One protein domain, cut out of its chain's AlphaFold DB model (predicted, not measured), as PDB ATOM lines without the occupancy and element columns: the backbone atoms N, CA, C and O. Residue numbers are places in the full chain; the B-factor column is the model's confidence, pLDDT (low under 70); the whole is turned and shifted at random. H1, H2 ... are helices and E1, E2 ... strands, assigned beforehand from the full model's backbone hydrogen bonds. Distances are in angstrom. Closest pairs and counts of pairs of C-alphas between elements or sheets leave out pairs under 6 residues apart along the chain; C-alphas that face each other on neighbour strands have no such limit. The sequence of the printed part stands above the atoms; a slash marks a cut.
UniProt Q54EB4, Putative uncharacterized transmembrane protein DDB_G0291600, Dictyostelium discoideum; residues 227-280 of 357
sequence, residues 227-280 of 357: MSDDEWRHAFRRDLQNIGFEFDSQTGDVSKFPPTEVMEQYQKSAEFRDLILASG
ATOM      1  N   MET A 227      -0.406 -68.642 -53.474       70.06
ATOM      2  CA  MET A 227      -1.788 -68.403 -53.067       70.06
ATOM      3  C   MET A 227      -1.789 -67.677 -51.719       70.06
ATOM      4  O   MET A 227      -0.922 -67.941 -50.885       70.06
ATOM      5  N   SER A 228      -2.729 -66.758 -51.492       80.07
ATOM      6  CA  SER A 228      -2.842 -66.109 -50.177       80.07
ATOM      7  C   SER A 228      -3.465 -67.056 -49.140       80.07
ATOM      8  O   SER A 228      -4.281 -67.898 -49.507       80.07
ATOM      9  N   ASP A 229      -3.111 -66.935 -47.855       77.72
ATOM     10  CA  ASP A 229      -3.572 -67.849 -46.790       77.72
ATOM     11  C   ASP A 229      -5.100 -68.030 -46.751       77.72
ATOM     12  O   ASP A 229      -5.587 -69.149 -46.588       77.72
ATOM     13  N   ASP A 230      -5.871 -66.953 -46.922       80.61
ATOM     14  CA  ASP A 230      -7.338 -67.011 -46.905       80.61
ATOM     15  C   ASP A 230      -7.913 -67.640 -48.183       80.61
ATOM     16  O   ASP A 230      -8.859 -68.425 -48.127       80.61
ATOM     17  N   GLU A 231      -7.305 -67.371 -49.337       82.29
ATOM     18  CA  GLU A 231      -7.658 -67.992 -50.616       82.29
ATOM     19  C   GLU A 231      -7.340 -69.499 -50.601       82.29
ATOM     20  O   GLU A 231      -8.171 -70.314 -51.010       82.29
ATOM     21  N   TRP A 232      -6.194 -69.882 -50.026       84.21
ATOM     22  CA  TRP A 232      -5.805 -71.269 -49.778       84.21
ATOM     23  C   TRP A 232      -6.775 -71.966 -48.823       84.21
ATOM     24  O   TRP A 232      -7.222 -73.072 -49.113       84.21
ATOM     25  N   ARG A 233      -7.179 -71.314 -47.722       83.83
ATOM     26  CA  ARG A 233      -8.213 -71.836 -46.808       83.83
ATOM     27  C   ARG A 233      -9.546 -72.049 -47.520       83.83
ATOM     28  O   ARG A 233     -10.200 -73.063 -47.285       83.83
ATOM     29  N   HIS A 234      -9.948 -71.127 -48.395       84.99
ATOM     30  CA  HIS A 234     -11.174 -71.259 -49.183       84.99
ATOM     31  C   HIS A 234     -11.106 -72.388 -50.220       84.99
ATOM     32  O   HIS A 234     -12.109 -73.076 -50.410       84.99
ATOM     33  N   ALA A 235      -9.954 -72.607 -50.859       83.73
ATOM     34  CA  ALA A 235      -9.736 -73.757 -51.733       83.73
ATOM     35  C   ALA A 235      -9.735 -75.070 -50.933       83.73
ATOM     36  O   ALA A 235     -10.562 -75.936 -51.191       83.73
ATOM     37  N   PHE A 236      -8.935 -75.161 -49.868       84.68
ATOM     38  CA  PHE A 236      -8.834 -76.362 -49.036       84.68
ATOM     39  C   PHE A 236     -10.183 -76.769 -48.435       84.68
ATOM     40  O   PHE A 236     -10.530 -77.948 -48.431       84.68
ATOM     41  N   ARG A 237     -10.997 -75.804 -47.982       83.98
ATOM     42  CA  ARG A 237     -12.347 -76.094 -47.477       83.98
ATOM     43  C   ARG A 237     -13.291 -76.596 -48.572       83.98
ATOM     44  O   ARG A 237     -14.122 -77.450 -48.281       83.98
ATOM     45  N   ARG A 238     -13.155 -76.106 -49.810       85.41
ATOM     46  CA  ARG A 238     -13.915 -76.600 -50.970       85.41
ATOM     47  C   ARG A 238     -13.503 -78.024 -51.328       85.41
ATOM     48  O   ARG A 238     -14.373 -78.855 -51.546       85.41
ATOM     49  N   ASP A 239     -12.212 -78.326 -51.321       84.37
ATOM     50  CA  ASP A 239     -11.712 -79.661 -51.657       84.37
ATOM     51  C   ASP A 239     -12.112 -80.684 -50.579       84.37
ATOM     52  O   ASP A 239     -12.574 -81.778 -50.899       84.37
ATOM     53  N   LEU A 240     -12.086 -80.287 -49.297       85.31
ATOM     54  CA  LEU A 240     -12.679 -81.071 -48.208       85.31
ATOM     55  C   LEU A 240     -14.196 -81.287 -48.405       85.31
ATOM     56  O   LEU A 240     -14.681 -82.396 -48.187       85.31
ATOM     57  N   GLN A 241     -14.950 -80.279 -48.859       85.93
ATOM     58  CA  GLN A 241     -16.372 -80.447 -49.197       85.93
ATOM     59  C   GLN A 241     -16.583 -81.404 -50.381       85.93
ATOM     60  O   GLN A 241     -17.462 -82.261 -50.310       85.93
ATOM     61  N   ASN A 242     -15.753 -81.322 -51.427       83.80
ATOM     62  CA  ASN A 242     -15.829 -82.187 -52.610       83.80
ATOM     63  C   ASN A 242     -15.656 -83.674 -52.261       83.80
ATOM     64  O   ASN A 242     -16.336 -84.519 -52.838       83.80
ATOM     65  N   ILE A 243     -14.785 -83.999 -51.297       80.90
ATOM     66  CA  ILE A 243     -14.573 -85.382 -50.833       80.90
ATOM     67  C   ILE A 243     -15.578 -85.840 -49.764       80.90
ATOM     68  O   ILE A 243     -15.518 -86.991 -49.340       80.90
ATOM     69  N   GLY A 244     -16.496 -84.970 -49.325       79.38
ATOM     70  CA  GLY A 244     -17.592 -85.313 -48.414       79.38
ATOM     71  C   GLY A 244     -17.441 -84.875 -46.951       79.38
ATOM     72  O   GLY A 244     -18.142 -85.425 -46.100       79.38
ATOM     73  N   PHE A 245     -16.580 -83.901 -46.627       83.82
ATOM     74  CA  PHE A 245     -16.690 -83.187 -45.347       83.82
ATOM     75  C   PHE A 245     -17.874 -82.218 -45.391       83.82
ATOM     76  O   PHE A 245     -17.865 -81.242 -46.144       83.82
ATOM     77  N   GLU A 246     -18.864 -82.427 -44.526       83.23
ATOM     78  CA  GLU A 246     -19.868 -81.398 -44.252       83.23
ATOM     79  C   GLU A 246     -19.363 -80.520 -43.100       83.23
ATOM     80  O   GLU A 246     -18.791 -81.006 -42.120       83.23
ATOM     81  N   PHE A 247     -19.553 -79.209 -43.238       81.18
ATOM     82  CA  PHE A 247     -19.230 -78.221 -42.214       81.18
ATOM     83  C   PHE A 247     -20.528 -77.607 -41.698       81.18
ATOM     84  O   PHE A 247     -21.395 -77.251 -42.498       81.18
ATOM     85  N   ASP A 248     -20.645 -77.438 -40.384       80.46
ATOM     86  CA  ASP A 248     -21.738 -76.660 -39.808       80.46
ATOM     87  C   ASP A 248     -21.611 -75.183 -40.222       80.46
ATOM     88  O   ASP A 248     -20.530 -74.589 -40.206       80.46
ATOM     89  N   SER A 249     -22.738 -74.585 -40.606       78.74
ATOM     90  CA  SER A 249     -22.823 -73.195 -41.044       78.74
ATOM     91  C   SER A 249     -22.799 -72.192 -39.888       78.74
ATOM     92  O   SER A 249     -22.539 -71.015 -40.139       78.74
ATOM     93  N   GLN A 250     -23.048 -72.629 -38.645       75.97
ATOM     94  CA  GLN A 250     -23.079 -71.753 -37.467       75.97
ATOM     95  C   GLN A 250     -21.734 -71.690 -36.730       75.97
ATOM     96  O   GLN A 250     -21.246 -70.599 -36.442       75.97
ATOM     97  N   THR A 251     -21.124 -72.840 -36.437       77.60
ATOM     98  CA  THR A 251     -19.814 -72.939 -35.761       77.60
ATOM     99  C   THR A 251     -18.637 -72.888 -36.732       77.60
ATOM    100  O   THR A 251     -17.571 -72.376 -36.396       77.60
ATOM    101  N   GLY A 252     -18.822 -73.404 -37.950       73.32
ATOM    102  CA  GLY A 252     -17.747 -73.640 -38.909       73.32
ATOM    103  C   GLY A 252     -17.003 -74.968 -38.722       73.32
ATOM    104  O   GLY A 252     -16.172 -75.294 -39.576       73.32
ATOM    105  N   ASP A 253     -17.308 -75.734 -37.673       79.49
ATOM    106  CA  ASP A 253     -16.703 -77.039 -37.394       79.49
ATOM    107  C   ASP A 253     -17.155 -78.117 -38.397       79.49
ATOM    108  O   ASP A 253     -18.112 -77.945 -39.155       79.49
ATOM    109  N   VAL A 254     -16.453 -79.254 -38.419       79.50
ATOM    110  CA  VAL A 254     -16.835 -80.424 -39.227       79.50
ATOM    111  C   VAL A 254     -18.042 -81.109 -38.584       79.50
ATOM    112  O   VAL A 254     -17.928 -81.667 -37.495       79.50
ATOM    113  N   SER A 255     -19.184 -81.114 -39.273       82.61
ATOM    114  CA  SER A 255     -20.388 -81.833 -38.837       82.61
ATOM    115  C   SER A 255     -20.366 -83.310 -39.240       82.61
ATOM    116  O   SER A 255     -20.998 -84.138 -38.583       82.61
ATOM    117  N   LYS A 256     -19.635 -83.656 -40.308       82.44
ATOM    118  CA  LYS A 256     -19.575 -85.011 -40.866       82.44
ATOM    119  C   LYS A 256     -18.242 -85.264 -41.559       82.44
ATOM    120  O   LYS A 256     -17.777 -84.436 -42.340       82.44
ATOM    121  N   PHE A 257     -17.673 -86.437 -41.309       82.41
ATOM    122  CA  PHE A 257     -16.471 -86.922 -41.979       82.41
ATOM    123  C   PHE A 257     -16.856 -87.860 -43.136       82.41
ATOM    124  O   PHE A 257     -17.816 -88.626 -42.992       82.41
ATOM    125  N   PRO A 258     -16.119 -87.845 -44.260       84.36
ATOM    126  CA  PRO A 258     -16.291 -88.827 -45.323       84.36
ATOM    127  C   PRO A 258     -15.765 -90.212 -44.902       84.36
ATOM    128  O   PRO A 258     -15.036 -90.323 -43.911       84.36
ATOM    129  N   PRO A 259     -16.088 -91.284 -45.654       83.72
ATOM    130  CA  PRO A 259     -15.517 -92.607 -45.417       83.72
ATOM    131  C   PRO A 259     -13.982 -92.578 -45.453       83.72
ATOM    132  O   PRO A 259     -13.387 -91.920 -46.308       83.72
ATOM    133  N   THR A 260     -13.335 -93.324 -44.553       82.19
ATOM    134  CA  THR A 260     -11.870 -93.321 -44.371       82.19
ATOM    135  C   THR A 260     -11.103 -93.579 -45.670       82.19
ATOM    136  O   THR A 260     -10.095 -92.931 -45.933       82.19
ATOM    137  N   GLU A 261     -11.619 -94.473 -46.513       83.88
ATOM    138  CA  GLU A 261     -11.056 -94.816 -47.821       83.88
ATOM    139  C   GLU A 261     -11.000 -93.611 -48.779       83.88
ATOM    140  O   GLU A 261      -9.976 -93.374 -49.418       83.88
ATOM    141  N   VAL A 262     -12.053 -92.785 -48.812       79.80
ATOM    142  CA  VAL A 262     -12.104 -91.556 -49.624       79.80
ATOM    143  C   VAL A 262     -11.094 -90.528 -49.104       79.80
ATOM    144  O   VAL A 262     -10.404 -89.876 -49.887       79.80
ATOM    145  N   MET A 263     -10.936 -90.424 -47.779       82.57
ATOM    146  CA  MET A 263      -9.925 -89.553 -47.174       82.57
ATOM    147  C   MET A 263      -8.491 -90.021 -47.487       82.57
ATOM    148  O   MET A 263      -7.625 -89.188 -47.754       82.57
ATOM    149  N   GLU A 264      -8.231 -91.331 -47.513       83.85
ATOM    150  CA  GLU A 264      -6.940 -91.877 -47.948       83.85
ATOM    151  C   GLU A 264      -6.662 -91.631 -49.435       83.85
ATOM    152  O   GLU A 264      -5.544 -91.255 -49.795       83.85
ATOM    153  N   GLN A 265      -7.657 -91.824 -50.307       82.23
ATOM    154  CA  GLN A 265      -7.534 -91.525 -51.736       82.23
ATOM    155  C   GLN A 265      -7.248 -90.030 -51.960       82.23
ATOM    156  O   GLN A 265      -6.343 -89.684 -52.722       82.23
ATOM    157  N   TYR A 266      -7.917 -89.138 -51.222       82.59
ATOM    158  CA  TYR A 266      -7.647 -87.700 -51.274       82.59
ATOM    159  C   TYR A 266      -6.231 -87.337 -50.810       82.59
ATOM    160  O   TYR A 266      -5.542 -86.588 -51.501       82.59
ATOM    161  N   GLN A 267      -5.736 -87.911 -49.709       82.53
ATOM    162  CA  GLN A 267      -4.351 -87.688 -49.261       82.53
ATOM    163  C   GLN A 267      -3.306 -88.180 -50.281       82.53
ATOM    164  O   GLN A 267      -2.191 -87.657 -50.336       82.53
ATOM    165  N   LYS A 268      -3.659 -89.172 -51.108       83.09
ATOM    166  CA  LYS A 268      -2.817 -89.678 -52.203       83.09
ATOM    167  C   LYS A 268      -2.909 -88.804 -53.471       83.09
ATOM    168  O   LYS A 268      -1.952 -88.817 -54.248       83.09
ATOM    169  N   SER A 269      -3.990 -88.032 -53.645       82.44
ATOM    170  CA  SER A 269      -4.325 -87.255 -54.854       82.44
ATOM    171  C   SER A 269      -3.301 -86.177 -55.245       82.44
ATOM    172  O   SER A 269      -2.546 -85.657 -54.419       82.44
ATOM    173  N   ALA A 270      -3.308 -85.810 -56.531       80.64
ATOM    174  CA  ALA A 270      -2.499 -84.708 -57.049       80.64
ATOM    175  C   ALA A 270      -2.987 -83.340 -56.540       80.64
ATOM    176  O   ALA A 270      -2.158 -82.502 -56.199       80.64
ATOM    177  N   GLU A 271      -4.304 -83.138 -56.429       78.22
ATOM    178  CA  GLU A 271      -4.916 -81.874 -55.993       78.22
ATOM    179  C   GLU A 271      -4.502 -81.514 -54.561       78.22
ATOM    180  O   GLU A 271      -3.988 -80.421 -54.326       78.22
ATOM    181  N   PHE A 272      -4.590 -82.466 -53.622       82.76
ATOM    182  CA  PHE A 272      -4.130 -82.262 -52.245       82.76
ATOM    183  C   PHE A 272      -2.636 -81.905 -52.178       82.76
ATOM    184  O   PHE A 272      -2.247 -80.976 -51.467       82.76
ATOM    185  N   ARG A 273      -1.783 -82.606 -52.941       80.63
ATOM    186  CA  ARG A 273      -0.338 -82.315 -53.001       80.63
ATOM    187  C   ARG A 273      -0.069 -80.921 -53.555       80.63
ATOM    188  O   ARG A 273       0.725 -80.179 -52.981       80.63
ATOM    189  N   ASP A 274      -0.738 -80.563 -54.644       77.59
ATOM    190  CA  ASP A 274      -0.614 -79.261 -55.289       77.59
ATOM    191  C   ASP A 274      -1.058 -78.118 -54.375       77.59
ATOM    192  O   ASP A 274      -0.398 -77.075 -54.334       77.59
ATOM    193  N   LEU A 275      -2.126 -78.323 -53.602       77.38
ATOM    194  CA  LEU A 275      -2.617 -77.337 -52.652       77.38
ATOM    195  C   LEU A 275      -1.683 -77.190 -51.440       77.38
ATOM    196  O   LEU A 275      -1.405 -76.072 -51.012       77.38
ATOM    197  N   ILE A 276      -1.144 -78.290 -50.906       76.26
ATOM    198  CA  ILE A 276      -0.154 -78.265 -49.811       76.26
ATOM    199  C   ILE A 276       1.171 -77.620 -50.254       76.26
ATOM    200  O   ILE A 276       1.832 -76.951 -49.461       76.26
ATOM    201  N   LEU A 277       1.556 -77.758 -51.526       73.21
ATOM    202  CA  LEU A 277       2.706 -77.043 -52.086       73.21
ATOM    203  C   LEU A 277       2.421 -75.542 -52.285       73.21
ATOM    204  O   LEU A 277       3.330 -74.729 -52.113       73.21
ATOM    205  N   ALA A 278       1.175 -75.157 -52.589       68.69
ATOM    206  CA  ALA A 278       0.793 -73.756 -52.780       68.69
ATOM    207  C   ALA A 278       0.919 -72.908 -51.497       68.69
ATOM    208  O   ALA A 278       1.430 -71.788 -51.566       68.69
ATOM    209  N   SER A 279       0.540 -73.441 -50.326       64.86
ATOM    210  CA  SER A 279       0.683 -72.738 -49.034       64.86
ATOM    211  C   SER A 279       2.126 -72.640 -48.524       64.86
ATOM    212  O   SER A 279       2.413 -71.850 -47.627       64.86
ATOM    213  N   GLY A 280       3.071 -73.382 -49.109       50.51
ATOM    214  CA  GLY A 280       4.492 -73.291 -48.753       50.51
ATOM    215  C   GLY A 280       5.248 -72.105 -49.375       50.51
ATOM    216  O   GLY A 280       6.391 -71.845 -48.997       50.51
TER     217      GLY A 280
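AT A GLANCE: This is residues 227 to 280 of the 357 residues of the protein "Putative uncharacterized transmembrane protein DDB_G0291600" of Dictyostelium discoideum (UniProt Q54EB4). What shape does the chain make? It forms a flat, open arch: the loop with E1 makes one leg, H2 crosses the top, and H3 makes the other leg, with H1 running in the space beneath and H3 returning near it, opposite ways. Few contacts join the helices, and H1 and H2 stay apart. What is it made of? The printed part has 54 residues, with three named helices and one named strand in the order H1, E1, H2, H3, and its class is mostly helix. How tightly is it drawn together? It is only just compact, close to loose, with a radius of gyration of the C-alphas of 11.6 A and spans of 28 by 27 by 13 A.

HOW THE PARTS SIT: What does the first helix meet? H1, residues 229 to 242, only just touches H3, residues 270 to 278, with 3 pairs of C-alphas within 8 A, and it does so with residues 232 to 236 alone. The closest C-alphas are those of Phe 236 and Leu 275, 7.3 A apart, and the lines stand at a shallow tilt of 14 degrees, opposite ways. What does the strand pair with? E1, residues 254 to 256, pairs with no named strand, but residues 246 to 247 form a short antiparallel pairing with it. How does the second helix stand? H2, residues 260 to 268, is close to H3 but not clearly touching, with the closest C-alphas those of Tyr 266 and Phe 272, 6.5 A apart, at a steep tilt of 58 degrees, the same way. H2 is apart from H1. Are the helix backbones complete? In H1, H2 and H3 every O i to N i+4 pair is within hydrogen-bond range.

IN THESE COORDINATES: Where does the first element begin, and how long is it? H1 begins with C-alpha 229 at (-3.572, -67.849, -46.790) and measures 19.7 A from first to last C-alpha. How long are the others? E1 measures 5.6 A, H2 12.5 A from C-alpha 260 at (-11.870, -93.321, -44.371), and H3 12.2 A. Where does the last element end? H3 ends with C-alpha 278 at (0.793, -73.756, -52.780).

THE WHOLE: How far does it reach? The two C-alphas farthest apart are those of Gln 250 and Ala 270, at 31.2 A, while those of Met 227 and Gly 280 are 9.1 A apart. Which links are long? The link from H1 to E1 is long, with 11 residues, while E1 to H2 and H2 to H3 are tight. Is anything cut or uncertain? The printed part has no cut, its mean pLDDT is 80.1, and residues 278 to 280 are under 70 in this predicted model.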